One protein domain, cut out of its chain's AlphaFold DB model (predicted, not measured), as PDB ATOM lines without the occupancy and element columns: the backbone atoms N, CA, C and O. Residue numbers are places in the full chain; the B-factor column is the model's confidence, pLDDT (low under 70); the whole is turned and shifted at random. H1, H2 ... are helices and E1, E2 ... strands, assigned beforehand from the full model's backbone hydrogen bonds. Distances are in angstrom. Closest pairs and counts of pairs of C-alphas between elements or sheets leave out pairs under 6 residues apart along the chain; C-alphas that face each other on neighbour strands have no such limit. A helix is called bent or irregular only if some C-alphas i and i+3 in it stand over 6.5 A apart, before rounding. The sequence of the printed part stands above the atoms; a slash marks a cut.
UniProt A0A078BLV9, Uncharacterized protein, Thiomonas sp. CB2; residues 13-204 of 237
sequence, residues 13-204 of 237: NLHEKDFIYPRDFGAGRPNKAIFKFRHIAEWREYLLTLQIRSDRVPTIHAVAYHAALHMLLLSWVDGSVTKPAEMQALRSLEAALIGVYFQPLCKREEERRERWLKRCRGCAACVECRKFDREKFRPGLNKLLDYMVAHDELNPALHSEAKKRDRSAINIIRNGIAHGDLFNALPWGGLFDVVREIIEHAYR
ATOM      1  N   ASN A  13      60.278  -7.003  -2.209       94.38
ATOM      2  CA  ASN A  13      61.345  -6.156  -2.755       94.38
ATOM      3  C   ASN A  13      60.979  -5.488  -4.091       94.38
ATOM      4  O   ASN A  13      61.691  -4.605  -4.556       94.38
ATOM      5  N   LEU A  14      59.899  -5.934  -4.737       92.88
ATOM      6  CA  LEU A  14      59.371  -5.374  -5.977       92.88
ATOM      7  C   LEU A  14      58.111  -4.533  -5.745       92.88
ATOM      8  O   LEU A  14      57.522  -4.084  -6.725       92.88
ATOM      9  N   HIS A  15      57.659  -4.345  -4.499       94.75
ATOM     10  CA  HIS A  15      56.437  -3.581  -4.196       94.75
ATOM     11  C   HIS A  15      56.590  -2.087  -4.487       94.75
ATOM     12  O   HIS A  15      55.597  -1.428  -4.794       94.75
ATOM     13  N   GLU A  16      57.819  -1.578  -4.437       94.31
ATOM     14  CA  GLU A  16      58.166  -0.197  -4.760       94.31
ATOM     15  C   GLU A  16      58.876  -0.143  -6.111       94.31
ATOM     16  O   GLU A  16      60.050  -0.494  -6.233       94.31
ATOM     17  N   LYS A  17      58.148   0.277  -7.145       92.38
ATOM     18  CA  LYS A  17      58.716   0.603  -8.453       92.38
ATOM     19  C   LYS A  17      57.734   1.416  -9.279       92.38
ATOM     20  O   LYS A  17      56.523   1.298  -9.116       92.38
ATOM     21  N   ASP A  18      58.267   2.182 -10.221       91.62
ATOM     22  CA  ASP A  18      57.437   2.882 -11.189       91.62
ATOM     23  C   ASP A  18      56.820   1.881 -12.173       91.62
ATOM     24  O   ASP A  18      57.518   1.151 -12.883       91.62
ATOM     25  N   PHE A  19      55.495   1.887 -12.240       91.56
ATOM     26  CA  PHE A  19      54.723   1.131 -13.210       91.56
ATOM     27  C   PHE A  19      53.846   2.077 -14.020       91.56
ATOM     28  O   PHE A  19      53.182   2.969 -13.483       91.56
ATOM     29  N   ILE A  20      53.859   1.892 -15.338       89.38
ATOM     30  CA  ILE A  20      53.154   2.748 -16.284       89.38
ATOM     31  C   ILE A  20      52.118   1.910 -17.020       89.38
ATOM     32  O   ILE A  20      52.469   0.933 -17.680       89.38
ATOM     33  N   TYR A  21      50.857   2.330 -16.953       87.56
ATOM     34  CA  TYR A  21      49.753   1.653 -17.626       87.56
ATOM     35  C   TYR A  21      48.930   2.642 -18.468       87.56
ATOM     36  O   TYR A  21      48.516   3.685 -17.953       87.56
ATOM     37  N   PRO A  22      48.684   2.371 -19.760       84.00
ATOM     38  CA  PRO A  22      47.789   3.194 -20.572       84.00
ATOM     39  C   PRO A  22      46.338   3.114 -20.067       84.00
ATOM     40  O   PRO A  22      45.896   2.052 -19.642       84.00
ATOM     41  N   ARG A  23      45.566   4.206 -20.139       74.31
ATOM     42  CA  ARG A  23      44.184   4.263 -19.611       74.31
ATOM     43  C   ARG A  23      43.096   4.386 -20.682       74.31
ATOM     44  O   ARG A  23      41.989   3.910 -20.473       74.31
ATOM     45  N   ASP A  24      43.374   5.024 -21.814       67.62
ATOM     46  CA  ASP A  24      42.297   5.386 -22.745       67.62
ATOM     47  C   ASP A  24      41.999   4.305 -23.794       67.62
ATOM     48  O   ASP A  24      42.890   3.909 -24.556       67.62
ATOM     49  N   PHE A  25      40.715   3.931 -23.875       63.91
ATOM     50  CA  PHE A  25      40.133   3.044 -24.884       63.91
ATOM     51  C   PHE A  25      39.168   3.797 -25.814       63.91
ATOM     52  O   PHE A  25      38.439   4.692 -25.382       63.91
ATOM     53  N   GLY A  26      39.108   3.390 -27.087       54.88
ATOM     54  CA  GLY A  26      38.054   3.785 -28.028       54.88
ATOM     55  C   GLY A  26      38.513   4.573 -29.257       54.88
ATOM     56  O   GLY A  26      39.685   4.931 -29.421       54.88
ATOM     57  N   ALA A  27      37.539   4.847 -30.130       51.12
ATOM     58  CA  ALA A  27      37.731   5.420 -31.457       51.12
ATOM     59  C   ALA A  27      38.567   6.709 -31.446       51.12
ATOM     60  O   ALA A  27      38.176   7.733 -30.883       51.12
ATOM     61  N   GLY A  28      39.746   6.666 -32.075       52.22
ATOM     62  CA  GLY A  28      40.664   7.811 -32.148       52.22
ATOM     63  C   GLY A  28      41.340   8.197 -30.820       52.22
ATOM     64  O   GLY A  28      41.932   9.283 -30.724       52.22
ATOM     65  N   ARG A  29      41.272   7.336 -29.794       54.53
ATOM     66  CA  ARG A  29      41.854   7.556 -28.458       54.53
ATOM     67  C   ARG A  29      42.729   6.414 -27.899       54.53
ATOM     68  O   ARG A  29      42.839   6.360 -26.680       54.53
ATOM     69  N   PRO A  30      43.390   5.534 -28.681       57.66
ATOM     70  CA  PRO A  30      44.219   4.509 -28.054       57.66
ATOM     71  C   PRO A  30      45.368   5.164 -27.267       57.66
ATOM     72  O   PRO A  30      46.173   5.898 -27.841       57.66
ATOM     73  N   ASN A  31      45.428   4.890 -25.960       60.41
ATOM     74  CA  ASN A  31      46.572   5.162 -25.081       60.41
ATOM     75  C   ASN A  31      46.984   6.644 -24.921       60.41
ATOM     76  O   ASN A  31      48.168   6.933 -24.749       60.41
ATOM     77  N   LYS A  32      46.044   7.602 -24.973       66.38
ATOM     78  CA  LYS A  32      46.362   9.038 -24.796       66.38
ATOM     79  C   LYS A  32      46.606   9.430 -23.336       66.38
ATOM     80  O   LYS A  32      47.513  10.216 -23.070       66.38
ATOM     81  N   ALA A  33      45.840   8.879 -22.399       76.25
ATOM     82  CA  ALA A  33      46.099   9.000 -20.972       76.25
ATOM     83  C   ALA A  33      46.977   7.848 -20.467       76.25
ATOM     84  O   ALA A  33      46.785   6.683 -20.824       76.25
ATOM     85  N   ILE A  34      47.927   8.197 -19.604       82.00
ATOM     86  CA  ILE A  34      48.878   7.278 -18.990       82.00
ATOM     87  C   ILE A  34      48.741   7.394 -17.476       82.00
ATOM     88  O   ILE A  34      48.859   8.487 -16.919       82.00
ATOM     89  N   PHE A  35      48.526   6.264 -16.818       87.38
ATOM     90  CA  PHE A  35      48.611   6.142 -15.375       87.38
ATOM     91  C   PHE A  35      50.017   5.758 -14.945       87.38
ATOM     92  O   PHE A  35      50.699   4.974 -15.605       87.38
ATOM     93  N   LYS A  36      50.437   6.355 -13.832       91.94
ATOM     94  CA  LYS A  36      51.694   6.060 -13.160       91.94
ATOM     95  C   LYS A  36      51.368   5.638 -11.742       91.94
ATOM     96  O   LYS A  36      50.665   6.362 -11.044       91.94
ATOM     97  N   PHE A  37      51.907   4.498 -11.356       94.62
ATOM     98  CA  PHE A  37      51.791   3.923 -10.027       94.62
ATOM     99  C   PHE A  37      53.201   3.765  -9.470       94.62
ATOM    100  O   PHE A  37      54.110   3.394 -10.216       94.62
ATOM    101  N   ARG A  38      53.390   4.069  -8.188       95.12
ATOM    102  CA  ARG A  38      54.684   3.934  -7.493       95.12
ATOM    103  C   ARG A  38      54.721   2.725  -6.571       95.12
ATOM    104  O   ARG A  38      55.791   2.185  -6.291       95.12
ATOM    105  N   HIS A  39      53.543   2.301  -6.121       96.12
ATOM    106  CA  HIS A  39      53.383   1.181  -5.211       96.12
ATOM    107  C   HIS A  39      52.416   0.153  -5.788       96.12
ATOM    108  O   HIS A  39      51.369   0.500  -6.338       96.12
ATOM    109  N   ILE A  40      52.724  -1.130  -5.591       96.38
ATOM    110  CA  ILE A  40      51.842  -2.219  -6.032       96.38
ATOM    111  C   ILE A  40      50.450  -2.134  -5.383       96.38
ATOM    112  O   ILE A  40      49.465  -2.567  -5.976       96.38
ATOM    113  N   ALA A  41      50.349  -1.542  -4.190       96.50
ATOM    114  CA  ALA A  41      49.077  -1.291  -3.520       96.50
ATOM    115  C   ALA A  41      48.171  -0.354  -4.338       96.50
ATOM    116  O   ALA A  41      47.006  -0.679  -4.542       96.50
ATOM    117  N   GLU A  42      48.716   0.738  -4.887       96.31
ATOM    118  CA  GLU A  42      47.972   1.669  -5.753       96.31
ATOM    119  C   GLU A  42      47.494   0.961  -7.029       96.31
ATOM    120  O   GLU A  42      46.366   1.154  -7.487       96.31
ATOM    121  N   TRP A  43      48.347   0.096  -7.592       95.81
ATOM    122  CA  TRP A  43      47.987  -0.719  -8.749       95.81
ATOM    123  C   TRP A  43      46.857  -1.696  -8.427       95.81
ATOM    124  O   TRP A  43      45.860  -1.750  -9.144       95.81
ATOM    125  N   ARG A  44      46.965  -2.427  -7.313       96.19
ATOM    126  CA  ARG A  44      45.923  -3.337  -6.822       96.19
ATOM    127  C   ARG A  44      44.602  -2.604  -6.608       96.19
ATOM    128  O   ARG A  44      43.570  -3.106  -7.037       96.19
ATOM    129  N   GLU A  45      44.618  -1.445  -5.956       95.69
ATOM    130  CA  GLU A  45      43.416  -0.638  -5.722       95.69
ATOM    131  C   GLU A  45      42.725  -0.269  -7.032       95.69
ATOM    132  O   GLU A  45      41.515  -0.453  -7.158       95.69
ATOM    133  N   TYR A  46      43.491   0.156  -8.040       94.69
ATOM    134  CA  TYR A  46      42.955   0.381  -9.377       94.69
ATOM    135  C   TYR A  46      42.338  -0.892  -9.974       94.69
ATOM    136  O   TYR A  46      41.203  -0.854 -10.447       94.69
ATOM    137  N   LEU A  47      43.025  -2.036  -9.903       95.56
ATOM    138  CA  LEU A  47      42.500  -3.306 -10.413       95.56
ATOM    139  C   LEU A  47      41.216  -3.760  -9.709       95.56
ATOM    140  O   LEU A  47      40.337  -4.331 -10.351       95.56
ATOM    141  N   LEU A  48      41.062  -3.472  -8.415       94.88
ATOM    142  CA  LEU A  48      39.814  -3.733  -7.696       94.88
ATOM    143  C   LEU A  48      38.651  -2.908  -8.255       94.88
ATOM    144  O   LEU A  48      37.524  -3.396  -8.305       94.88
ATOM    145  N   THR A  49      38.903  -1.694  -8.758       93.88
ATOM    146  CA  THR A  49      37.851  -0.909  -9.424       93.88
ATOM    147  C   THR A  49      37.350  -1.562 -10.715       93.88
ATOM    148  O   THR A  49      36.199  -1.323 -11.094       93.88
ATOM    149  N   LEU A  50      38.174  -2.408 -11.343       95.00
ATOM    150  CA  LEU A  50      37.865  -3.143 -12.570       95.00
ATOM    151  C   LEU A  50      37.123  -4.461 -12.314       95.00
ATOM    152  O   LEU A  50      36.729  -5.121 -13.270       95.00
ATOM    153  N   GLN A  51      36.908  -4.874 -11.065       95.38
ATOM    154  CA  GLN A  51      36.152  -6.096 -10.786       95.38
ATOM    155  C   GLN A  51      34.699  -5.988 -11.255       95.38
ATOM    156  O   GLN A  51      34.083  -4.924 -11.190       95.38
ATOM    157  N   ILE A  52      34.144  -7.116 -11.703       95.06
ATOM    158  CA  ILE A  52      32.707  -7.245 -11.957       95.06
ATOM    159  C   ILE A  52      31.980  -7.071 -10.620       95.06
ATOM    160  O   ILE A  52      32.244  -7.795  -9.664       95.06
ATOM    161  N   ARG A  53      31.082  -6.090 -10.567       91.75
ATOM    162  CA  ARG A  53      30.317  -5.687  -9.379       91.75
ATOM    163  C   ARG A  53      28.914  -6.274  -9.374       91.75
ATOM    164  O   ARG A  53      28.305  -6.386  -8.318       91.75
ATOM    165  N   SER A  54      28.397  -6.598 -10.557       91.50
ATOM    166  CA  SER A  54      27.060  -7.160 -10.725       91.50
ATOM    167  C   SER A  54      27.004  -8.609 -10.242       91.50
ATOM    168  O   SER A  54      27.701  -9.477 -10.768       91.50
ATOM    169  N   ASP A  55      26.119  -8.873  -9.288       91.00
ATOM    170  CA  ASP A  55      25.748 -10.201  -8.789       91.00
ATOM    171  C   ASP A  55      24.927 -11.020  -9.796       91.00
ATOM    172  O   ASP A  55      24.785 -12.231  -9.647       91.00
ATOM    173  N   ARG A  56      24.417 -10.386 -10.856       93.00
ATOM    174  CA  ARG A  56      23.704 -11.039 -11.967       93.00
ATOM    175  C   ARG A  56      24.638 -11.789 -12.905       93.00
ATOM    176  O   ARG A  56      24.187 -12.651 -13.655       93.00
ATOM    177  N   VAL A  57      25.932 -11.466 -12.891       94.12
ATOM    178  CA  VAL A  57      26.924 -12.164 -13.713       94.12
ATOM    179  C   VAL A  57      27.238 -13.515 -13.061       94.12
ATOM    180  O   VAL A  57      27.725 -13.542 -11.932       94.12
ATOM    181  N   PRO A  58      27.026 -14.650 -13.756       93.31
ATOM    182  CA  PRO A  58      27.325 -15.966 -13.213       93.31
ATOM    183  C   PRO A  58      28.772 -16.082 -12.734       93.31
ATOM    184  O   PRO A  58      29.709 -15.667 -13.426       93.31
ATOM    185  N   THR A  59      28.956 -16.737 -11.584       91.62
ATOM    186  CA  THR A  59      30.264 -16.867 -10.917       91.62
ATOM    187  C   THR A  59      31.348 -17.421 -11.847       91.62
ATOM    188  O   THR A  59      32.483 -16.963 -11.798       91.62
ATOM    189  N   ILE A  60      31.016 -18.344 -12.758       92.19
ATOM    190  CA  ILE A  60      31.981 -18.896 -13.725       92.19
ATOM    191  C   ILE A  60      32.611 -17.820 -14.626       92.19
ATOM    192  O   ILE A  60      33.808 -17.874 -14.907       92.19
ATOM    193  N   HIS A  61      31.836 -16.818 -15.048       94.25
ATOM    194  CA  HIS A  61      32.331 -15.711 -15.867       94.25
ATOM    195  C   HIS A  61      33.086 -14.688 -15.018       94.25
ATOM    196  O   HIS A  61      34.135 -14.205 -15.446       94.25
ATOM    197  N   ALA A  62      32.606 -14.420 -13.799       94.19
ATOM    198  CA  ALA A  62      33.290 -13.547 -12.850       94.19
ATOM    199  C   ALA A  62      34.680 -14.088 -12.471       94.19
ATOM    200  O   ALA A  62      35.663 -13.355 -12.534       94.19
ATOM    201  N   VAL A  63      34.790 -15.387 -12.173       94.19
ATOM    202  CA  VAL A  63      36.059 -16.072 -11.872       94.19
ATOM    203  C   VAL A  63      36.996 -16.063 -13.081       94.19
ATOM    204  O   VAL A  63      38.182 -15.770 -12.936       94.19
ATOM    205  N   ALA A  64      36.481 -16.333 -14.287       94.50
ATOM    206  CA  ALA A  64      37.292 -16.306 -15.505       94.50
ATOM    207  C   ALA A  64      37.877 -14.911 -15.794       94.50
ATOM    208  O   ALA A  64      39.045 -14.806 -16.181       94.50
ATOM    209  N   TYR A  65      37.087 -13.856 -15.572       97.25
ATOM    210  CA  TYR A  65      37.534 -12.471 -15.710       97.25
ATOM    211  C   TYR A  65      38.488 -12.059 -14.581       97.25
ATOM    212  O   TYR A  65      39.497 -11.404 -14.837       97.25
ATOM    213  N   HIS A  66      38.250 -12.502 -13.345       96.50
ATOM    214  CA  HIS A  66      39.162 -12.255 -12.224       96.50
ATOM    215  C   HIS A  66      40.542 -12.874 -12.447       96.50
ATOM    216  O   HIS A  66      41.547 -12.255 -12.113       96.50
ATOM    217  N   ALA A  67      40.624 -14.030 -13.112       96.56
ATOM    218  CA  ALA A  67      41.908 -14.584 -13.541       96.56
ATOM    219  C   ALA A  67      42.670 -13.634 -14.490       96.56
ATOM    220  O   ALA A  67      43.895 -13.553 -14.421       96.56
ATOM    221  N   ALA A  68      41.968 -12.867 -15.336       97.62
ATOM    222  CA  ALA A  68      42.594 -11.823 -16.150       97.62
ATOM    223  C   ALA A  68      43.143 -10.679 -15.281       97.62
ATOM    224  O   ALA A  68      44.248 -10.203 -15.535       97.62
ATOM    225  N   LEU A  69      42.411 -10.267 -14.239       97.62
ATOM    226  CA  LEU A  69      42.877  -9.257 -13.280       97.62
ATOM    227  C   LEU A  69      44.081  -9.744 -12.465       97.62
ATOM    228  O   LEU A  69      44.999  -8.966 -12.229       97.62
ATOM    229  N   HIS A  70      44.136 -11.025 -12.087       96.81
ATOM    230  CA  HIS A  70      45.328 -11.621 -11.468       96.81
ATOM    231  C   HIS A  70      46.537 -11.586 -12.400       96.81
ATOM    232  O   HIS A  70      47.619 -11.184 -11.980       96.81
ATOM    233  N   MET A  71      46.373 -11.956 -13.672       96.88
ATOM    234  CA  MET A  71      47.459 -11.842 -14.655       96.88
ATOM    235  C   MET A  71      47.903 -10.385 -14.828       96.88
ATOM    236  O   MET A  71      49.096 -10.102 -14.910       96.88
ATOM    237  N   LEU A  72      46.954  -9.447 -14.830       95.94
ATOM    238  CA  LEU A  72      47.240  -8.021 -14.918       95.94
ATOM    239  C   LEU A  72      47.926  -7.483 -13.645       95.94
ATOM    240  O   LEU A  72      48.779  -6.607 -13.731       95.94
ATOM    241  N   LEU A  73      47.642  -8.040 -12.465       97.00
ATOM    242  CA  LEU A  73      48.403  -7.752 -11.247       97.00
ATOM    243  C   LEU A  73      49.860  -8.204 -11.401       97.00
ATOM    244  O   LEU A  73      50.772  -7.437 -11.108       97.00
ATOM    245  N   LEU A  74      50.085  -9.419 -11.911       96.12
ATOM    246  CA  LEU A  74      51.426  -9.966 -12.137       96.12
ATOM    247  C   LEU A  74      52.220  -9.192 -13.195       96.12
ATOM    248  O   LEU A  74      53.453  -9.207 -13.152       96.12
ATOM    249  N   SER A  75      51.545  -8.460 -14.088       95.00
ATOM    250  CA  SER A  75      52.237  -7.590 -15.040       95.00
ATOM    251  C   SER A  75      52.979  -6.433 -14.378       95.00
ATOM    252  O   SER A  75      53.894  -5.879 -14.988       95.00
ATOM    253  N   TRP A  76      52.666  -6.144 -13.104       95.56
ATOM    254  CA  TRP A  76      53.506  -5.320 -12.247       95.56
ATOM    255  C   TRP A  76      54.942  -5.809 -12.321       95.56
ATOM    256  O   TRP A  76      55.818  -5.025 -12.648       95.56
ATOM    257  N   VAL A  77      55.197  -7.099 -12.077       94.88
ATOM    258  CA  VAL A  77      56.540  -7.698 -12.062       94.88
ATOM    259  C   VAL A  77      57.120  -7.793 -13.465       94.88
ATOM    260  O   VAL A  77      58.229  -7.301 -13.678       94.88
ATOM    261  N   ASP A  78      56.364  -8.377 -14.393       93.38
ATOM    262  CA  ASP A  78      56.787  -8.619 -15.770       93.38
ATOM    263  C   ASP A  78      55.727  -8.135 -16.766       93.38
ATOM    264  O   ASP A  78      54.673  -8.749 -16.947       93.38
ATOM    265  N   GLY A  79      56.049  -7.056 -17.481       90.31
ATOM    266  CA  GLY A  79      55.167  -6.466 -18.485       90.31
ATOM    267  C   GLY A  79      54.753  -7.433 -19.602       90.31
ATOM    268  O   GLY A  79      53.700  -7.214 -20.210       90.31
ATOM    269  N   SER A  80      55.506  -8.518 -19.839       90.81
ATOM    270  CA  SER A  80      55.181  -9.553 -20.832       90.81
ATOM    271  C   SER A  80      53.832 -10.238 -20.564       90.81
ATOM    272  O   SER A  80      53.150 -10.660 -21.501       90.81
ATOM    273  N   VAL A  81      53.388 -10.257 -19.301       93.31
ATOM    274  CA  VAL A  81      52.123 -10.870 -18.861       93.31
ATOM    275  C   VAL A  81      50.900 -10.018 -19.235       93.31
ATOM    276  O   VAL A  81      49.777 -10.520 -19.276       93.31
ATOM    277  N   THR A  82      51.092  -8.748 -19.612       92.38
ATOM    278  CA  THR A  82      49.978  -7.841 -19.936       92.38
ATOM    279  C   THR A  82      49.130  -8.343 -21.107       92.38
ATOM    280  O   THR A  82      47.904  -8.327 -21.036       92.38
ATOM    281  N   LYS A  83      49.752  -8.840 -22.182       90.50
ATOM    282  CA  LYS A  83      49.018  -9.349 -23.355       90.50
ATOM    283  C   LYS A  83      48.249 -10.643 -23.083       90.50
ATOM    284  O   LYS A  83      47.078 -10.712 -23.467       90.50
ATOM    285  N   PRO A  84      48.832 -11.638 -22.394       93.12
ATOM    286  CA  PRO A  84      48.069 -12.754 -21.849       93.12
ATOM    287  C   PRO A  84      46.858 -12.313 -21.017       93.12
ATOM    288  O   PRO A  84      45.767 -12.848 -21.218       93.12
ATOM    289  N   ALA A  85      47.012 -11.301 -20.155       95.50
ATOM    290  CA  ALA A  85      45.914 -10.776 -19.346       95.50
ATOM    291  C   ALA A  85      44.785 -10.182 -20.212       95.50
ATOM    292  O   ALA A  85      43.618 -10.523 -20.031       95.50
ATOM    293  N   GLU A  86      45.122  -9.349 -21.202       93.94
ATOM    294  CA  GLU A  86      44.152  -8.778 -22.152       93.94
ATOM    295  C   GLU A  86      43.406  -9.863 -22.940       93.94
ATOM    296  O   GLU A  86      42.186  -9.795 -23.105       93.94
ATOM    297  N   MET A  87      44.116 -10.899 -23.397       94.25
ATOM    298  CA  MET A  87      43.503 -12.039 -24.083       94.25
ATOM    299  C   MET A  87      42.553 -12.806 -23.158       94.25
ATOM    300  O   MET A  87      41.449 -13.163 -23.570       94.25
ATOM    301  N   GLN A  88      42.943 -13.039 -21.903       96.44
ATOM    302  CA  GLN A  88      42.090 -13.715 -20.928       96.44
ATOM    303  C   GLN A  88      40.827 -12.895 -20.612       96.44
ATOM    304  O   GLN A  88      39.741 -13.470 -20.499       96.44
ATOM    305  N   ALA A  89      40.926 -11.563 -20.554       96.44
ATOM    306  CA  ALA A  89      39.769 -10.678 -20.407       96.44
ATOM    307  C   ALA A  89      38.818 -10.789 -21.613       96.44
ATOM    308  O   ALA A  89      37.621 -11.016 -21.440       96.44
ATOM    309  N   LEU A  90      39.349 -10.725 -22.839       95.19
ATOM    310  CA  LEU A  90      38.570 -10.867 -24.077       95.19
ATOM    311  C   LEU A  90      37.930 -12.252 -24.227       95.19
ATOM    312  O   LEU A  90      36.803 -12.368 -24.709       95.19
ATOM    313  N   ARG A  91      38.619 -13.310 -23.795       94.94
ATOM    314  CA  ARG A  91      38.066 -14.667 -23.755       94.94
ATOM    315  C   ARG A  91      36.924 -14.773 -22.748       94.94
ATOM    316  O   ARG A  91      35.918 -15.416 -23.040       94.94
ATOM    317  N   SER A  92      37.074 -14.142 -21.586       96.38
ATOM    318  CA  SER A  92      36.030 -14.097 -20.555       96.38
ATOM    319  C   SER A  92      34.800 -13.342 -21.053       96.38
ATOM    320  O   SER A  92      33.686 -13.829 -20.873       96.38
ATOM    321  N   LEU A  93      35.000 -12.230 -21.771       96.62
ATOM    322  CA  LEU A  93      33.941 -11.518 -22.486       96.62
ATOM    323  C   LEU A  93      33.226 -12.431 -23.484       96.62
ATOM    324  O   LEU A  93      32.014 -12.591 -23.408       96.62
ATOM    325  N   GLU A  94      33.961 -13.050 -24.410       95.44
ATOM    326  CA  GLU A  94      33.373 -13.911 -25.443       95.44
ATOM    327  C   GLU A  94      32.568 -15.063 -24.820       95.44
ATOM    328  O   GLU A  94      31.439 -15.313 -25.234       95.44
ATOM    329  N   ALA A  95      33.089 -15.703 -23.768       94.75
ATOM    330  CA  ALA A  95      32.376 -16.745 -23.031       94.75
ATOM    331  C   ALA A  95      31.097 -16.224 -22.349       94.75
ATOM    332  O   ALA A  95      30.054 -16.871 -22.441       94.75
ATOM    333  N   ALA A  96      31.164 -15.060 -21.696       96.06
ATOM    334  CA  ALA A  96      30.018 -14.431 -21.041       96.06
ATOM    335  C   ALA A  96      28.910 -14.089 -22.047       96.06
ATOM    336  O   ALA A  96      27.743 -14.404 -21.814       96.06
ATOM    337  N   LEU A  97      29.282 -13.518 -23.196       95.88
ATOM    338  CA  LEU A  97      28.356 -13.176 -24.274       95.88
ATOM    339  C   LEU A  97      27.751 -14.414 -24.941       95.88
ATOM    340  O   LEU A  97      26.572 -14.399 -25.289       95.88
ATOM    341  N   ILE A  98      28.516 -15.498 -25.106       94.12
ATOM    342  CA  ILE A  98      27.971 -16.780 -25.573       94.12
ATOM    343  C   ILE A  98      26.891 -17.276 -24.603       94.12
ATOM    344  O   ILE A  98      25.822 -17.676 -25.058       94.12
ATOM    345  N   GLY A  99      27.131 -17.193 -23.289       91.88
ATOM    346  CA  GLY A  99      26.157 -17.592 -22.268       91.88
ATOM    347  C   GLY A  99      24.805 -16.877 -22.387       91.88
ATOM    348  O   GLY A  99      23.765 -17.496 -22.174       91.88
ATOM    349  N   VAL A 100      24.811 -15.606 -22.802       94.06
ATOM    350  CA  VAL A 100      23.596 -14.784 -22.945       94.06
ATOM    351  C   VAL A 100      22.966 -14.908 -24.334       94.06
ATOM    352  O   VAL A 100      21.775 -15.185 -24.477       94.06
ATOM    353  N   TYR A 101      23.755 -14.701 -25.389       93.88
ATOM    354  CA  TYR A 101      23.221 -14.428 -26.726       93.88
ATOM    355  C   TYR A 101      23.274 -15.618 -27.681       93.88
ATOM    356  O   TYR A 101      22.716 -15.514 -28.775       93.88
ATOM    357  N   PHE A 102      23.896 -16.746 -27.317       91.25
ATOM    358  CA  PHE A 102      24.017 -17.891 -28.227       91.25
ATOM    359  C   PHE A 102      22.655 -18.392 -28.721       91.25
ATOM    360  O   PHE A 102      22.464 -18.548 -29.927       91.25
ATOM    361  N   GLN A 103      21.693 -18.588 -27.813       89.50
ATOM    362  CA  GLN A 103      20.365 -19.101 -28.163       89.50
ATOM    363  C   GLN A 103      19.570 -18.126 -29.058       89.50
ATOM    364  O   GLN A 103      19.152 -18.535 -30.147       89.50
ATOM    365  N   PRO A 104      19.414 -16.831 -28.703       91.25
ATOM    366  CA  PRO A 104      18.764 -15.859 -29.585       91.25
ATOM    367  C   PRO A 104      19.432 -15.715 -30.961       91.25
ATOM    368  O   PRO A 104      18.742 -15.585 -31.977       91.25
ATOM    369  N   LEU A 105      20.768 -15.756 -31.015       89.94
ATOM    370  CA  LEU A 105      21.516 -15.705 -32.272       89.94
ATOM    371  C   LEU A 105      21.290 -16.944 -33.132       89.94
ATOM    372  O   LEU A 105      21.066 -16.810 -34.335       89.94
ATOM    373  N   CYS A 106      21.331 -18.128 -32.521       87.19
ATOM    374  CA  CYS A 106      21.096 -19.389 -33.208       87.19
ATOM    375  C   CYS A 106      19.704 -19.392 -33.853       87.19
ATOM    376  O   CYS A 106      19.591 -19.553 -35.068       87.19
ATOM    377  N   LYS A 107      18.659 -19.060 -33.081       88.50
ATOM    378  CA  LYS A 107      17.280 -18.964 -33.583       88.50
ATOM    379  C   LYS A 107      17.159 -18.014 -34.777       88.50
ATOM    380  O   LYS A 107      16.528 -18.333 -35.780       88.50
ATOM    381  N   ARG A 108      17.802 -16.848 -34.715       86.88
ATOM    382  CA  ARG A 108      17.781 -15.888 -35.828       86.88
ATOM    383  C   ARG A 108      18.452 -16.428 -37.087       86.88
ATOM    384  O   ARG A 108      17.977 -16.181 -38.198       86.88
ATOM    385  N   GLU A 109      19.597 -17.077 -36.931       84.00
ATOM    386  CA  GLU A 109      20.339 -17.652 -38.052       84.00
ATOM    387  C   GLU A 109      19.544 -18.783 -38.711       84.00
ATOM    388  O   GLU A 109      19.525 -18.890 -39.939       84.00
ATOM    389  N   GLU A 110      18.791 -19.544 -37.918       82.56
ATOM    390  CA  GLU A 110      17.832 -20.540 -38.398       82.56
ATOM    391  C   GLU A 110      16.674 -19.905 -39.167       82.56
ATOM    392  O   GLU A 110      16.425 -20.287 -40.308       82.56
ATOM    393  N   GLU A 111      16.029 -18.870 -38.629       86.81
ATOM    394  CA  GLU A 111      14.970 -18.145 -39.342       86.81
ATOM    395  C   GLU A 111      15.484 -17.529 -40.655       86.81
ATOM    396  O   GLU A 111      14.797 -17.522 -41.681       86.81
ATOM    397  N   ARG A 112      16.715 -16.999 -40.653       83.75
ATOM    398  CA  ARG A 112      17.369 -16.473 -41.859       83.75
ATOM    399  C   ARG A 112      17.584 -17.579 -42.887       83.75
ATOM    400  O   ARG A 112      17.302 -17.358 -44.066       83.75
ATOM    401  N   ARG A 113      18.030 -18.757 -42.447       77.25
ATOM    402  CA  ARG A 113      18.185 -19.947 -43.286       77.25
ATOM    403  C   ARG A 113      16.846 -20.409 -43.847       77.25
ATOM    404  O   ARG A 113      16.762 -20.649 -45.044       77.25
ATOM    405  N   GLU A 114      15.794 -20.492 -43.040       82.25
ATOM    406  CA  GLU A 114      14.459 -20.894 -43.495       82.25
ATOM    407  C   GLU A 114      13.894 -19.928 -44.539       82.25
ATOM    408  O   GLU A 114      13.393 -20.358 -45.579       82.25
ATOM    409  N   ARG A 115      14.027 -18.613 -44.311       84.12
ATOM    410  CA  ARG A 115      13.668 -17.592 -45.307       84.12
ATOM    411  C   ARG A 115      14.466 -17.767 -46.597       84.12
ATOM    412  O   ARG A 115      13.910 -17.622 -47.685       84.12
ATOM    413  N   TRP A 116      15.752 -18.097 -46.487       78.81
ATOM    414  CA  TRP A 116      16.600 -18.336 -47.648       78.81
ATOM    415  C   TRP A 116      16.226 -19.618 -48.401       78.81
ATOM    416  O   TRP A 116      16.106 -19.571 -49.619       78.81
ATOM    417  N   LEU A 117      15.957 -20.728 -47.708       75.88
ATOM    418  CA  LEU A 117      15.518 -22.002 -48.296       75.88
ATOM    419  C   LEU A 117      14.146 -21.899 -48.975       75.88
ATOM    420  O   LEU A 117      13.901 -22.556 -49.980       75.88
ATOM    421  N   LYS A 118      13.250 -21.037 -48.481       80.88
ATOM    422  CA  LYS A 118      11.989 -20.732 -49.180       80.88
ATOM    423  C   LYS A 118      12.225 -19.992 -50.502       80.88
ATOM    424  O   LYS A 118      11.434 -20.130 -51.431       80.88
ATOM    425  N   ARG A 119      13.306 -19.209 -50.601       79.00
ATOM    426  CA  ARG A 119      13.647 -18.398 -51.782       79.00
ATOM    427  C   ARG A 119      14.554 -19.133 -52.773       79.00
ATOM    428  O   ARG A 119      14.439 -18.940 -53.980       79.00
ATOM    429  N   CYS A 120      15.455 -19.966 -52.271       71.38
ATOM    430  CA  CYS A 120      16.387 -20.782 -53.031       71.38
ATOM    431  C   CYS A 120      15.953 -22.243 -52.903       71.38
ATOM    432  O   CYS A 120      16.006 -22.785 -51.806       71.38
ATOM    433  N   ARG A 121      15.563 -22.897 -54.005       67.19
ATOM    434  CA  ARG A 121      15.073 -24.296 -54.042       67.19
ATOM    435  C   ARG A 121      16.145 -25.360 -53.705       67.19
ATOM    436  O   ARG A 121      16.161 -26.423 -54.310       67.19
ATOM    437  N   GLY A 122      17.084 -25.068 -52.805       62.09
ATOM    438  CA  GLY A 122      18.116 -26.003 -52.360       62.09
ATOM    439  C   GLY A 122      19.178 -26.316 -53.414       62.09
ATOM    440  O   GLY A 122      19.623 -27.455 -53.504       62.09
ATOM    441  N   CYS A 123      19.597 -25.347 -54.241       67.94
ATOM    442  CA  CYS A 123      20.618 -25.640 -55.249       67.94
ATOM    443  C   CYS A 123      22.003 -25.859 -54.608       67.94
ATOM    444  O   CYS A 123      22.504 -25.026 -53.849       67.94
ATOM    445  N   ALA A 124      22.658 -26.968 -54.971       62.28
ATOM    446  CA  ALA A 124      23.988 -27.354 -54.479       62.28
ATOM    447  C   ALA A 124      25.121 -26.377 -54.881       62.28
ATOM    448  O   ALA A 124      26.229 -26.434 -54.335       62.28
ATOM    449  N   ALA A 125      24.833 -25.477 -55.829       66.00
ATOM    450  CA  ALA A 125      25.735 -24.443 -56.331       66.00
ATOM    451  C   ALA A 125      25.661 -23.115 -55.549       66.00
ATOM    452  O   ALA A 125      26.538 -22.270 -55.709       66.00
ATOM    453  N   CYS A 126      24.645 -22.896 -54.702       69.69
ATOM    454  CA  CYS A 126      24.552 -21.661 -53.923       69.69
ATOM    455  C   CYS A 126      25.503 -21.717 -52.723       69.69
ATOM    456  O   CYS A 126      25.333 -22.532 -51.814       69.69
ATOM    457  N   VAL A 127      26.471 -20.799 -52.702       64.12
ATOM    458  CA  VAL A 127      27.424 -20.624 -51.596       64.12
ATOM    459  C   VAL A 127      26.690 -20.451 -50.262       64.12
ATOM    460  O   VAL A 127      27.089 -21.060 -49.270       64.12
ATOM    461  N   GLU A 128      25.559 -19.737 -50.246       65.12
ATOM    462  CA  GLU A 128      24.820 -19.507 -49.000       65.12
ATOM    463  C   GLU A 128      24.065 -20.745 -48.531       65.12
ATOM    464  O   GLU A 128      24.017 -20.983 -47.331       65.12
ATOM    465  N   CYS A 129      23.583 -21.608 -49.430       63.81
ATOM    466  CA  CYS A 129      23.019 -22.902 -49.035       63.81
ATOM    467  C   CYS A 129      24.074 -23.834 -48.417       63.81
ATOM    468  O   CYS A 129      23.733 -24.652 -47.566       63.81
ATOM    469  N   ARG A 130      25.352 -23.691 -48.801       64.50
ATOM    470  CA  ARG A 130      26.468 -24.495 -48.274       64.50
ATOM    471  C   ARG A 130      27.046 -23.952 -46.956       64.50
ATOM    472  O   ARG A 130      27.625 -24.720 -46.198       64.50
ATOM    473  N   LYS A 131      26.886 -22.653 -46.659       63.28
ATOM    474  CA  LYS A 131      27.389 -22.018 -45.421       63.28
ATOM    475  C   LYS A 131      26.590 -22.362 -44.156       63.28
ATOM    476  O   LYS A 131      27.109 -22.171 -43.060       63.28
ATOM    477  N   PHE A 132      25.349 -22.833 -44.281       59.69
ATOM    478  CA  PHE A 132      24.481 -23.122 -43.134       59.69
ATOM    479  C   PHE A 132      24.573 -24.588 -42.695       59.69
ATOM    480  O   PHE A 132      23.640 -25.368 -42.897       59.69
ATOM    481  N   ASP A 133      25.694 -24.938 -42.074       60.88
ATOM    482  CA  ASP A 133      25.853 -26.182 -41.321       60.88
ATOM    483  C   ASP A 133      25.603 -25.893 -39.828       60.88
ATOM    484  O   ASP A 133      26.360 -25.146 -39.199       60.88
ATOM    485  N   ARG A 134      24.498 -26.429 -39.280       53.06
ATOM    486  CA  ARG A 134      24.064 -26.212 -37.883       53.06
ATOM    487  C   ARG A 134      25.130 -26.682 -36.890       53.06
ATOM    488  O   ARG A 134      25.351 -26.010 -35.888       53.06
ATOM    489  N   GLU A 135      25.832 -27.772 -37.198       56.28
ATOM    490  CA  GLU A 135      26.832 -28.379 -36.305       56.28
ATOM    491  C   GLU A 135      28.085 -27.507 -36.133       56.28
ATOM    492  O   GLU A 135      28.902 -27.732 -35.238       56.28
ATOM    493  N   LYS A 136      28.233 -26.462 -36.955       66.19
ATOM    494  CA  LYS A 136      29.411 -25.588 -36.968       66.19
ATOM    495  C   LYS A 136      29.111 -24.147 -36.577       66.19
ATOM    496  O   LYS A 136      30.016 -23.312 -36.654       66.19
ATOM    497  N   PHE A 137      27.886 -23.817 -36.155       75.44
ATOM    498  CA  PHE A 137      27.579 -22.442 -35.759       75.44
ATOM    499  C   PHE A 137      28.268 -22.083 -34.438       75.44
ATOM    500  O   PHE A 137      27.779 -22.359 -33.347       75.44
ATOM    501  N   ARG A 138      29.425 -21.433 -34.557       79.31
ATOM    502  CA  ARG A 138      30.175 -20.851 -33.444       79.31
ATOM    503  C   ARG A 138      30.284 -19.349 -33.687       79.31
ATOM    504  O   ARG A 138      31.140 -18.931 -34.472       79.31
ATOM    505  N   PRO A 139      29.379 -18.529 -33.120       86.25
ATOM    506  CA  PRO A 139      29.459 -17.092 -33.305       86.25
ATOM    507  C   PRO A 139      30.720 -16.586 -32.606       86.25
ATOM    508  O   PRO A 139      30.860 -16.730 -31.397       86.25
ATOM    509  N   GLY A 140      31.645 -16.012 -33.373       87.19
ATOM    510  CA  GLY A 140      32.769 -15.289 -32.789       87.19
ATOM    511  C   GLY A 140      32.318 -13.957 -32.189       87.19
ATOM    512  O   GLY A 140      31.241 -13.451 -32.526       87.19
ATOM    513  N   LEU A 141      33.188 -13.351 -31.381       89.25
ATOM    514  CA  LEU A 141      32.956 -12.069 -30.703       89.25
ATOM    515  C   LEU A 141      32.314 -10.982 -31.584       89.25
ATOM    516  O   LEU A 141      31.401 -10.297 -31.137       89.25
ATOM    517  N   ASN A 142      32.714 -10.858 -32.856       88.06
ATOM    518  CA  ASN A 142      32.119  -9.875 -33.768       88.06
ATOM    519  C   ASN A 142      30.599 -10.033 -33.912       88.06
ATOM    520  O   ASN A 142      29.877  -9.050 -33.813       88.06
ATOM    521  N   LYS A 143      30.116 -11.265 -34.125       88.00
ATOM    522  CA  LYS A 143      28.680 -11.531 -34.302       88.00
ATOM    523  C   LYS A 143      27.885 -11.268 -33.024       88.00
ATOM    524  O   LYS A 143      26.726 -10.876 -33.106       88.00
ATOM    525  N   LEU A 144      28.499 -11.513 -31.866       91.62
ATOM    526  CA  LEU A 144      27.893 -11.245 -30.561       91.62
ATOM    527  C   LEU A 144      27.728  -9.736 -30.355       91.62
ATOM    528  O   LEU A 144      26.628  -9.281 -30.063       91.62
ATOM    529  N   LEU A 145      28.779  -8.955 -30.610       90.56
ATOM    530  CA  LEU A 145      28.719  -7.496 -30.509       90.56
ATOM    531  C   LEU A 145      27.756  -6.881 -31.541       90.56
ATOM    532  O   LEU A 145      26.965  -6.017 -31.173       90.56
ATOM    533  N   ASP A 146      27.742  -7.376 -32.791       88.44
ATOM    534  CA  ASP A 146      26.765  -6.964 -33.817       88.44
ATOM    535  C   ASP A 146      25.321  -7.144 -33.307       88.44
ATOM    536  O   ASP A 146      24.449  -6.303 -33.534       88.44
ATOM    537  N   TYR A 147      25.059  -8.255 -32.610       90.56
ATOM    538  CA  TYR A 147      23.749  -8.535 -32.034       90.56
ATOM    539  C   TYR A 147      23.399  -7.564 -30.910       90.56
ATOM    540  O   TYR A 147      22.284  -7.045 -30.891       90.56
ATOM    541  N   MET A 148      24.339  -7.296 -30.005       92.00
ATOM    542  CA  MET A 148      24.116  -6.379 -28.889       92.00
ATOM    543  C   MET A 148      23.843  -4.950 -29.361       92.00
ATOM    544  O   MET A 148      22.944  -4.301 -28.840       92.00
ATOM    545  N   VAL A 149      24.560  -4.466 -30.380       89.81
ATOM    546  CA  VAL A 149      24.304  -3.138 -30.963       89.81
ATOM    547  C   VAL A 149      22.896  -3.069 -31.557       89.81
ATOM    548  O   VAL A 149      22.191  -2.080 -31.384       89.81
ATOM    549  N   ALA A 150      22.463  -4.128 -32.242       89.50
ATOM    550  CA  ALA A 150      21.179  -4.133 -32.933       89.50
ATOM    551  C   ALA A 150      19.967  -4.420 -32.023       89.50
ATOM    552  O   ALA A 150      18.846  -4.070 -32.392       89.50
ATOM    553  N   HIS A 151      20.156  -5.088 -30.877       89.56
ATOM    554  CA  HIS A 151      19.044  -5.615 -30.065       89.56
ATOM    555  C   HIS A 151      19.151  -5.373 -28.571       89.56
ATOM    556  O   HIS A 151      18.186  -5.646 -27.865       89.56
ATOM    557  N   ASP A 152      20.295  -4.907 -28.094       88.62
ATOM    558  CA  ASP A 152      20.560  -4.803 -26.669       88.62
ATOM    559  C   ASP A 152      21.234  -3.481 -26.296       88.62
ATOM    560  O   ASP A 152      21.928  -3.400 -25.290       88.62
ATOM    561  N   GLU A 153      21.029  -2.444 -27.116       87.69
ATOM    562  CA  GLU A 153      21.406  -1.049 -26.839       87.69
ATOM    563  C   GLU A 153      22.894  -0.842 -26.506       87.69
ATOM    564  O   GLU A 153      23.267   0.135 -25.855       87.69
ATOM    565  N   LEU A 154      23.771  -1.745 -26.954       85.50
ATOM    566  CA  LEU A 154      25.204  -1.554 -26.771       85.50
ATOM    567  C   LEU A 154      25.654  -0.320 -27.556       85.50
ATOM    568  O   LEU A 154      25.346  -0.186 -28.742       85.50
ATOM    569  N   ASN A 155      26.427   0.552 -26.903       78.38
ATOM    570  CA  ASN A 155      26.988   1.735 -27.540       78.38
ATOM    571  C   ASN A 155      27.777   1.336 -28.806       78.38
ATOM    572  O   ASN A 155      28.806   0.661 -28.687       78.38
ATOM    573  N   PRO A 156      27.365   1.798 -30.004       73.12
ATOM    574  CA  PRO A 156      28.040   1.461 -31.250       73.12
ATOM    575  C   PRO A 156      29.509   1.889 -31.291       73.12
ATOM    576  O   PRO A 156      30.253   1.364 -32.099       73.12
ATOM    577  N   ALA A 157      29.963   2.821 -30.445       69.19
ATOM    578  CA  ALA A 157      31.369   3.228 -30.387       69.19
ATOM    579  C   ALA A 157      32.306   2.160 -29.785       69.19
ATOM    580  O   ALA A 157      33.515   2.226 -29.999       69.19
ATOM    581  N   LEU A 158      31.768   1.183 -29.044       66.19
ATOM    582  CA  LEU A 158      32.526   0.058 -28.474       66.19
ATOM    583  C   LEU A 158      32.703  -1.097 -29.477       66.19
ATOM    584  O   LEU A 158      33.359  -2.101 -29.188       66.19
ATOM    585  N   HIS A 159      32.132  -0.953 -30.673       64.19
ATOM    586  CA  HIS A 159      32.118  -1.940 -31.739       64.19
ATOM    587  C   HIS A 159      32.465  -1.280 -33.078       64.19
ATOM    588  O   HIS A 159      32.120  -0.136 -33.342       64.19
ATOM    589  N   SER A 160      33.165  -1.990 -33.958       56.53
ATOM    590  CA  SER A 160      33.260  -1.557 -35.349       56.53
ATOM    591  C   SER A 160      32.228  -2.313 -36.167       56.53
ATOM    592  O   SER A 160      32.386  -3.521 -36.375       56.53
ATOM    593  N   GLU A 161      31.241  -1.615 -36.732       51.47
ATOM    594  CA  GLU A 161      30.490  -2.172 -37.856       51.47
ATOM    595  C   GLU A 161      31.486  -2.666 -38.912       51.47
ATOM    596  O   GLU A 161      32.456  -1.969 -39.220       51.47
ATOM    597  N   ALA A 162      31.235  -3.835 -39.511       46.78
ATOM    598  CA  ALA A 162      32.126  -4.525 -40.457       46.78
ATOM    599  C   ALA A 162      32.638  -3.679 -41.655       46.78
ATOM    600  O   ALA A 162      33.463  -4.145 -42.441       46.78
ATOM    601  N   LYS A 163      32.155  -2.440 -41.818       44.41
ATOM    602  CA  LYS A 163      32.530  -1.479 -42.862       44.41
ATOM    603  C   LYS A 163      33.433  -0.328 -42.385       44.41
ATOM    604  O   LYS A 163      34.014   0.340 -43.237       44.41
ATOM    605  N   LYS A 164      33.598  -0.093 -41.077       51.66
ATOM    606  CA  LYS A 164      34.502   0.934 -40.521       51.66
ATOM    607  C   LYS A 164      35.664   0.243 -39.809       51.66
ATOM    608  O   LYS A 164      35.470  -0.397 -38.792       51.66
ATOM    609  N   ARG A 165      36.883   0.337 -40.346       58.50
ATOM    610  CA  ARG A 165      38.078  -0.299 -39.757       58.50
ATOM    611  C   ARG A 165      38.634   0.539 -38.607       58.50
ATOM    612  O   ARG A 165      39.715   1.111 -38.734       58.50
ATOM    613  N   ASP A 166      37.896   0.638 -37.510       66.44
ATOM    614  CA  ASP A 166      38.471   1.206 -36.296       66.44
ATOM    615  C   ASP A 166      39.376   0.172 -35.626       66.44
ATOM    616  O   ASP A 166      38.909  -0.832 -35.097       66.44
ATOM    617  N   ARG A 167      40.691   0.408 -35.645       67.25
ATOM    618  CA  ARG A 167      41.677  -0.503 -35.041       67.25
ATOM    619  C   ARG A 167      41.496  -0.675 -33.531       67.25
ATOM    620  O   ARG A 167      42.034  -1.628 -32.984       67.25
ATOM    621  N   SER A 168      40.762   0.230 -32.881       66.62
ATOM    622  CA  SER A 168      40.460   0.173 -31.449       66.62
ATOM    623  C   SER A 168      39.203  -0.634 -31.108       66.62
ATOM    624  O   SER A 168      38.889  -0.803 -29.934       66.62
ATOM    625  N   ALA A 169      38.482  -1.164 -32.101       76.06
ATOM    626  CA  ALA A 169      37.309  -1.980 -31.829       76.06
ATOM    627  C   ALA A 169      37.684  -3.357 -31.262       76.06
ATOM    628  O   ALA A 169      38.622  -4.015 -31.716       76.06
ATOM    629  N   ILE A 170      36.904  -3.823 -30.287       82.50
ATOM    630  CA  ILE A 170      37.194  -5.014 -29.475       82.50
ATOM    631  C   ILE A 170      37.364  -6.281 -30.328       82.50
ATOM    632  O   ILE A 170      38.281  -7.071 -30.111       82.50
ATOM    633  N   ASN A 171      36.504  -6.476 -31.327       79.75
ATOM    634  CA  ASN A 171      36.577  -7.584 -32.283       79.75
ATOM    635  C   ASN A 171      37.890  -7.573 -33.090       79.75
ATOM    636  O   ASN A 171      38.459  -8.634 -33.352       79.75
ATOM    637  N   ILE A 172      38.380  -6.388 -33.468       79.88
ATOM    638  CA  ILE A 172      39.642  -6.224 -34.199       79.88
ATOM    639  C   ILE A 172      40.822  -6.496 -33.265       79.88
ATOM    640  O   ILE A 172      41.713  -7.257 -33.639       79.88
ATOM    641  N   ILE A 173      40.789  -5.968 -32.038       82.31
ATOM    642  CA  ILE A 173      41.813  -6.209 -31.013       82.31
ATOM    643  C   ILE A 173      41.939  -7.703 -30.709       82.31
ATOM    644  O   ILE A 173      43.034  -8.261 -30.785       82.31
ATOM    645  N   ARG A 174      40.818  -8.378 -30.428       86.38
ATOM    646  CA  ARG A 174      40.785  -9.819 -30.147       86.38
ATOM    647  C   ARG A 174      41.404 -10.624 -31.281       86.38
ATOM    648  O   ARG A 174      42.216 -11.508 -31.022       86.38
ATOM    649  N   ASN A 175      41.048 -10.319 -32.528       83.94
ATOM    650  CA  ASN A 175      41.623 -11.002 -33.686       83.94
ATOM    651  C   ASN A 175      43.122 -10.705 -33.835       83.94
ATOM    652  O   ASN A 175      43.891 -11.630 -34.077       83.94
ATOM    653  N   GLY A 176      43.554  -9.458 -33.634       82.56
ATOM    654  CA  GLY A 176      44.968  -9.081 -33.686       82.56
ATOM    655  C   GLY A 176      45.821  -9.836 -32.665       82.56
ATOM    656  O   GLY A 176      46.829 -10.436 -33.032       82.56
ATOM    657  N   ILE A 177      45.385  -9.888 -31.400       83.31
ATOM    658  CA  ILE A 177      46.114 -10.612 -30.346       83.31
ATOM    659  C   ILE A 177      46.105 -12.127 -30.625       83.31
ATOM    660  O   ILE A 177      47.135 -12.778 -30.478       83.31
ATOM    661  N   ALA A 178      44.984 -12.694 -31.088       82.06
ATOM    662  CA  ALA A 178      44.887 -14.126 -31.399       82.06
ATOM    663  C   ALA A 178      45.796 -14.566 -32.561       82.06
ATOM    664  O   ALA A 178      46.213 -15.721 -32.610       82.06
ATOM    665  N   HIS A 179      46.109 -13.659 -33.487       81.69
ATOM    666  CA  HIS A 179      47.008 -13.916 -34.612       81.69
ATOM    667  C   HIS A 179      48.459 -13.487 -34.350       81.69
ATOM    668  O   HIS A 179      49.287 -13.594 -35.253       81.69
ATOM    669  N   GLY A 180      48.781 -13.038 -33.130       72.88
ATOM    670  CA  GLY A 180      50.141 -12.656 -32.751       72.88
ATOM    671  C   GLY A 180      50.647 -11.412 -33.480       72.88
ATOM    672  O   GLY A 180      51.807 -11.379 -33.879       72.88
ATOM    673  N   ASP A 181      49.788 -10.409 -33.692       70.81
ATOM    674  CA  ASP A 181      50.166  -9.160 -34.362       70.81
ATOM    675  C   ASP A 181      51.354  -8.473 -33.656       70.81
ATOM    676  O   ASP A 181      51.203  -7.857 -32.596       70.81
ATOM    677  N   LEU A 182      52.543  -8.579 -34.269       52.41
ATOM    678  CA  LEU A 182      53.817  -8.081 -33.735       52.41
ATOM    679  C   LEU A 182      53.831  -6.562 -33.506       52.41
ATOM    680  O   LEU A 182      54.654  -6.072 -32.735       52.41
ATOM    681  N   PHE A 183      52.944  -5.807 -34.157       56.31
ATOM    682  CA  PHE A 183      52.936  -4.344 -34.072       56.31
ATOM    683  C   PHE A 183      52.077  -3.803 -32.920       56.31
ATOM    684  O   PHE A 183      52.055  -2.594 -32.690       56.31
ATOM    685  N   ASN A 184      51.426  -4.680 -32.149       65.88
ATOM    686  CA  ASN A 184      50.625  -4.326 -30.975       65.88
ATOM    687  C   ASN A 184      51.362  -4.629 -29.660       65.88
ATOM    688  O   ASN A 184      50.819  -5.285 -28.777       65.88
ATOM    689  N   ALA A 185      52.601  -4.151 -29.508       67.81
ATOM    690  CA  ALA A 185      53.398  -4.375 -28.294       67.81
ATOM    691  C   ALA A 185      52.872  -3.612 -27.062       67.81
ATOM    692  O   ALA A 185      53.067  -4.047 -25.930       67.81
ATOM    693  N   LEU A 186      52.191  -2.479 -27.268       78.75
ATOM    694  CA  LEU A 186      51.671  -1.661 -26.173       78.75
ATOM    695  C   LEU A 186      50.357  -2.225 -25.623       78.75
ATOM    696  O   LEU A 186      49.528  -2.680 -26.418       78.75
ATOM    697  N   PRO A 187      50.122  -2.156 -24.300       84.06
ATOM    698  CA  PRO A 187      48.831  -2.498 -23.718       84.06
ATOM    699  C   PRO A 187      47.687  -1.680 -24.330       84.06
ATOM    700  O   PRO A 187      47.882  -0.538 -24.751       84.06
ATOM    701  N   TRP A 188      46.494  -2.261 -24.370       84.81
ATOM    702  CA  TRP A 188      45.255  -1.582 -24.725       84.81
ATOM    703  C   TRP A 188      44.668  -0.942 -23.469       84.81
ATOM    704  O   TRP A 188      43.944  -1.587 -22.708       84.81
ATOM    705  N   GLY A 189      44.994   0.332 -23.245       82.81
ATOM    706  CA  GLY A 189      44.462   1.082 -22.113       82.81
ATOM    707  C   GLY A 189      42.940   1.112 -22.123       82.81
ATOM    708  O   GLY A 189      42.339   1.224 -23.186       82.81
ATOM    709  N   GLY A 190      42.324   0.946 -20.952       85.56
ATOM    710  CA  GLY A 190      40.867   0.954 -20.774       85.56
ATOM    711  C   GLY A 190      40.130  -0.270 -21.335       85.56
ATOM    712  O   GLY A 190      38.905  -0.341 -21.249       85.56
ATOM    713  N   LEU A 191      40.838  -1.264 -21.890       90.00
ATOM    714  CA  LEU A 191      40.208  -2.495 -22.378       90.00
ATOM    715  C   LEU A 191      39.464  -3.231 -21.258       90.00
ATOM    716  O   LEU A 191      38.367  -3.735 -21.478       90.00
ATOM    717  N   PHE A 192      40.058  -3.302 -20.065       93.19
ATOM    718  CA  PHE A 192      39.458  -3.998 -18.927       93.19
ATOM    719  C   PHE A 192      38.177  -3.320 -18.441       93.19
ATOM    720  O   PHE A 192      37.224  -4.036 -18.133       93.19
ATOM    721  N   ASP A 193      38.128  -1.982 -18.441       90.62
ATOM    722  CA  ASP A 193      36.916  -1.212 -18.147       90.62
ATOM    723  C   ASP A 193      35.797  -1.580 -19.117       90.62
ATOM    724  O   ASP A 193      34.708  -1.967 -18.702       90.62
ATOM    725  N   VAL A 194      36.098  -1.550 -20.417       90.56
ATOM    726  CA  VAL A 194      35.119  -1.844 -21.464       90.56
ATOM    727  C   VAL A 194      34.666  -3.300 -21.426       90.56
ATOM    728  O   VAL A 194      33.479  -3.580 -21.561       90.56
ATOM    729  N   VAL A 195      35.579  -4.250 -21.208       94.25
ATOM    730  CA  VAL A 195      35.217  -5.665 -21.046       94.25
ATOM    731  C   VAL A 195      34.260  -5.843 -19.867       94.25
ATOM    732  O   VAL A 195      33.224  -6.486 -20.027       94.25
ATOM    733  N   ARG A 196      34.588  -5.264 -18.705       94.81
ATOM    734  CA  ARG A 196      33.750  -5.312 -17.501       94.81
ATOM    735  C   ARG A 196      32.367  -4.731 -17.779       94.81
ATOM    736  O   ARG A 196      31.373  -5.399 -17.514       94.81
ATOM    737  N   GLU A 197      32.308  -3.534 -18.358       92.81
ATOM    738  CA  GLU A 197      31.055  -2.847 -18.680       92.81
ATOM    739  C   GLU A 197      30.180  -3.654 -19.637       92.81
ATOM    740  O   GLU A 197      28.980  -3.771 -19.409       92.81
ATOM    741  N   ILE A 198      30.757  -4.267 -20.674       94.69
ATOM    742  CA  ILE A 198      29.987  -5.077 -21.626       94.69
ATOM    743  C   ILE A 198      29.467  -6.360 -20.970       94.69
ATOM    744  O   ILE A 198      28.326  -6.747 -21.226       94.69
ATOM    745  N   ILE A 199      30.264  -7.016 -20.116       95.94
ATOM    746  CA  ILE A 199      29.810  -8.197 -19.364       95.94
ATOM    747  C   ILE A 199      28.653  -7.816 -18.433       95.94
ATOM    748  O   ILE A 199      27.610  -8.468 -18.458       95.94
ATOM    749  N   GLU A 200      28.807  -6.756 -17.637       94.94
ATOM    750  CA  GLU A 200      27.761  -6.287 -16.720       94.94
ATOM    751  C   GLU A 200      26.498  -5.865 -17.473       94.94
ATOM    752  O   GLU A 200      25.388  -6.217 -17.070       94.94
ATOM    753  N   HIS A 201      26.661  -5.174 -18.603       94.12
ATOM    754  CA  HIS A 201      25.561  -4.784 -19.475       94.12
ATOM    755  C   HIS A 201      24.817  -6.004 -20.010       94.12
ATOM    756  O   HIS A 201      23.591  -6.041 -19.932       94.12
ATOM    757  N   ALA A 202      25.520  -7.032 -20.487       95.06
ATOM    758  CA  ALA A 202      24.889  -8.231 -21.037       95.06
ATOM    759  C   ALA A 202      24.001  -8.972 -20.023       95.06
ATOM    760  O   ALA A 202      22.948  -9.499 -20.379       95.06
ATOM    761  N   TYR A 203      24.389  -8.960 -18.748       95.19
ATOM    762  CA  TYR A 203      23.644  -9.599 -17.660       95.19
ATOM    763  C   TYR A 203      22.707  -8.646 -16.901       95.19
ATOM    764  O   TYR A 203      22.056  -9.062 -15.946       95.19
ATOM    765  N   ARG A 204      22.568  -7.376 -17.311       94.00
ATOM    766  CA  ARG A 204      21.799  -6.367 -16.554       94.00
ATOM    767  C   ARG A 204      20.331  -6.732 -16.331       94.00
ATOM    768  O   ARG A 204      19.756  -6.294 -15.345       94.00
TER     769      ARG A 204
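AT A GLANCE: This is residues 13 to 204 of the 237 residues of an uncharacterized protein of Thiomonas sp. CB2 (UniProt A0A078BLV9). Three helices side by side, H2, H3a and H7, form a bundle at the core; the strand hairpin E1 and E2 sits at one end together with H1, and H5 and H6 pack slantwise on H3a. From the other end of H3a the long helix H3 bends off as an arm, H3b, with little H4 near it, and this arm makes much of the length. The 192 printed residues hold, in order, E1, E2, H1, H2, H3, H4, H5, H6 and H7, seven helices and two antiparallel strands, mostly helix. The whole is only just compact, close to loose, with a radius of gyration of the C-alphas of 19.3 A, and elongated, spanning 71 by 37 by 26 A.

HOW THE PARTS SIT: Start at E1, residues 16 to 22, and E2, residues 34 to 39, an antiparallel hairpin at 162 degrees; N 19 and O 37 are 2.9 A apart, within hydrogen-bond range. Next comes H1, residues 40 to 49; its closest C-alphas to E2 are those of Trp 43 and Phe 37, 6.1 A. H2, residues 59 to 74, touches H1 with residues 69 to 73 alone, closest at C-alphas Leu 69 and Leu 47, 6.6 A, in a helical hairpin at a shallow tilt of 26 degrees. H3, residues 79 to 119, was assigned as one helix by its hydrogen bonds but is bent: C-alphas 100 and 103 are 7.5 A apart, and its arms H3a, 79 to 100, and H3b, 103 to 119, stand at a steep tilt of 64 degrees. H3a is irregular, with C-alphas 80 and 83 6.7 A apart. H3a touches H2, opposite ways at a shallow tilt of 11 degrees, closest at C-alphas Ala 85 and Ala 68, 4.7 A. H4, residues 127 to 131, is close to but not clearly touching H3b, with C-alphas Cys 129 and Leu 117 closest at 7.6 A. H5, residues 141 to 151, touches residues 94 to 98 of H3a at a steep tilt of 48 degrees, with C-alphas Leu 141 and Glu 94 closest at 5.6 A. H6, residues 170 to 178, touches residues 83 to 90 of H3a at 54 degrees, a steep tilt, with C-alphas Arg 174 and Leu 90 closest at 6.5 A. H7, residues 191 to 202, touches H3a, the same way at a shallow tilt of 11 degrees, with C-alphas Ile 199 and Leu 93 closest at 6.2 A, and is near H2. Every O i to N i+4 pair is within hydrogen-bond range in H1, H3b, H4, H5, H6 and H7, against 11 of 12 in H2 and 16 of 18 in H3a.

IN THESE COORDINATES: Find C-alpha 16 at (58.166, -0.197, -4.760), where E1 begins; it is 19.2 A long, E2 15.7 A and H1 14.5 A. H2 measures 22.3 A. From C-alpha 79 at (55.167, -6.466, -18.485), H3a runs 33.0 A and H3b 24.6 A. H4 measures 6.3 A, H5 15.3 A, H6 12.1 A, and H7 16.4 A, ending at C-alpha 202, (24.889, -8.231, -21.037).

THE WHOLE: The C-alphas farthest apart, Asn 13 and Arg 121, are 71.4 A apart. The printed part has no cut. The links E1 to E2, H5 to H6 and H6 to H7 are long. The model's pLDDT is under 70 at residues 24 to 32, 121 to 136, 157 to 168 and 182 to 185.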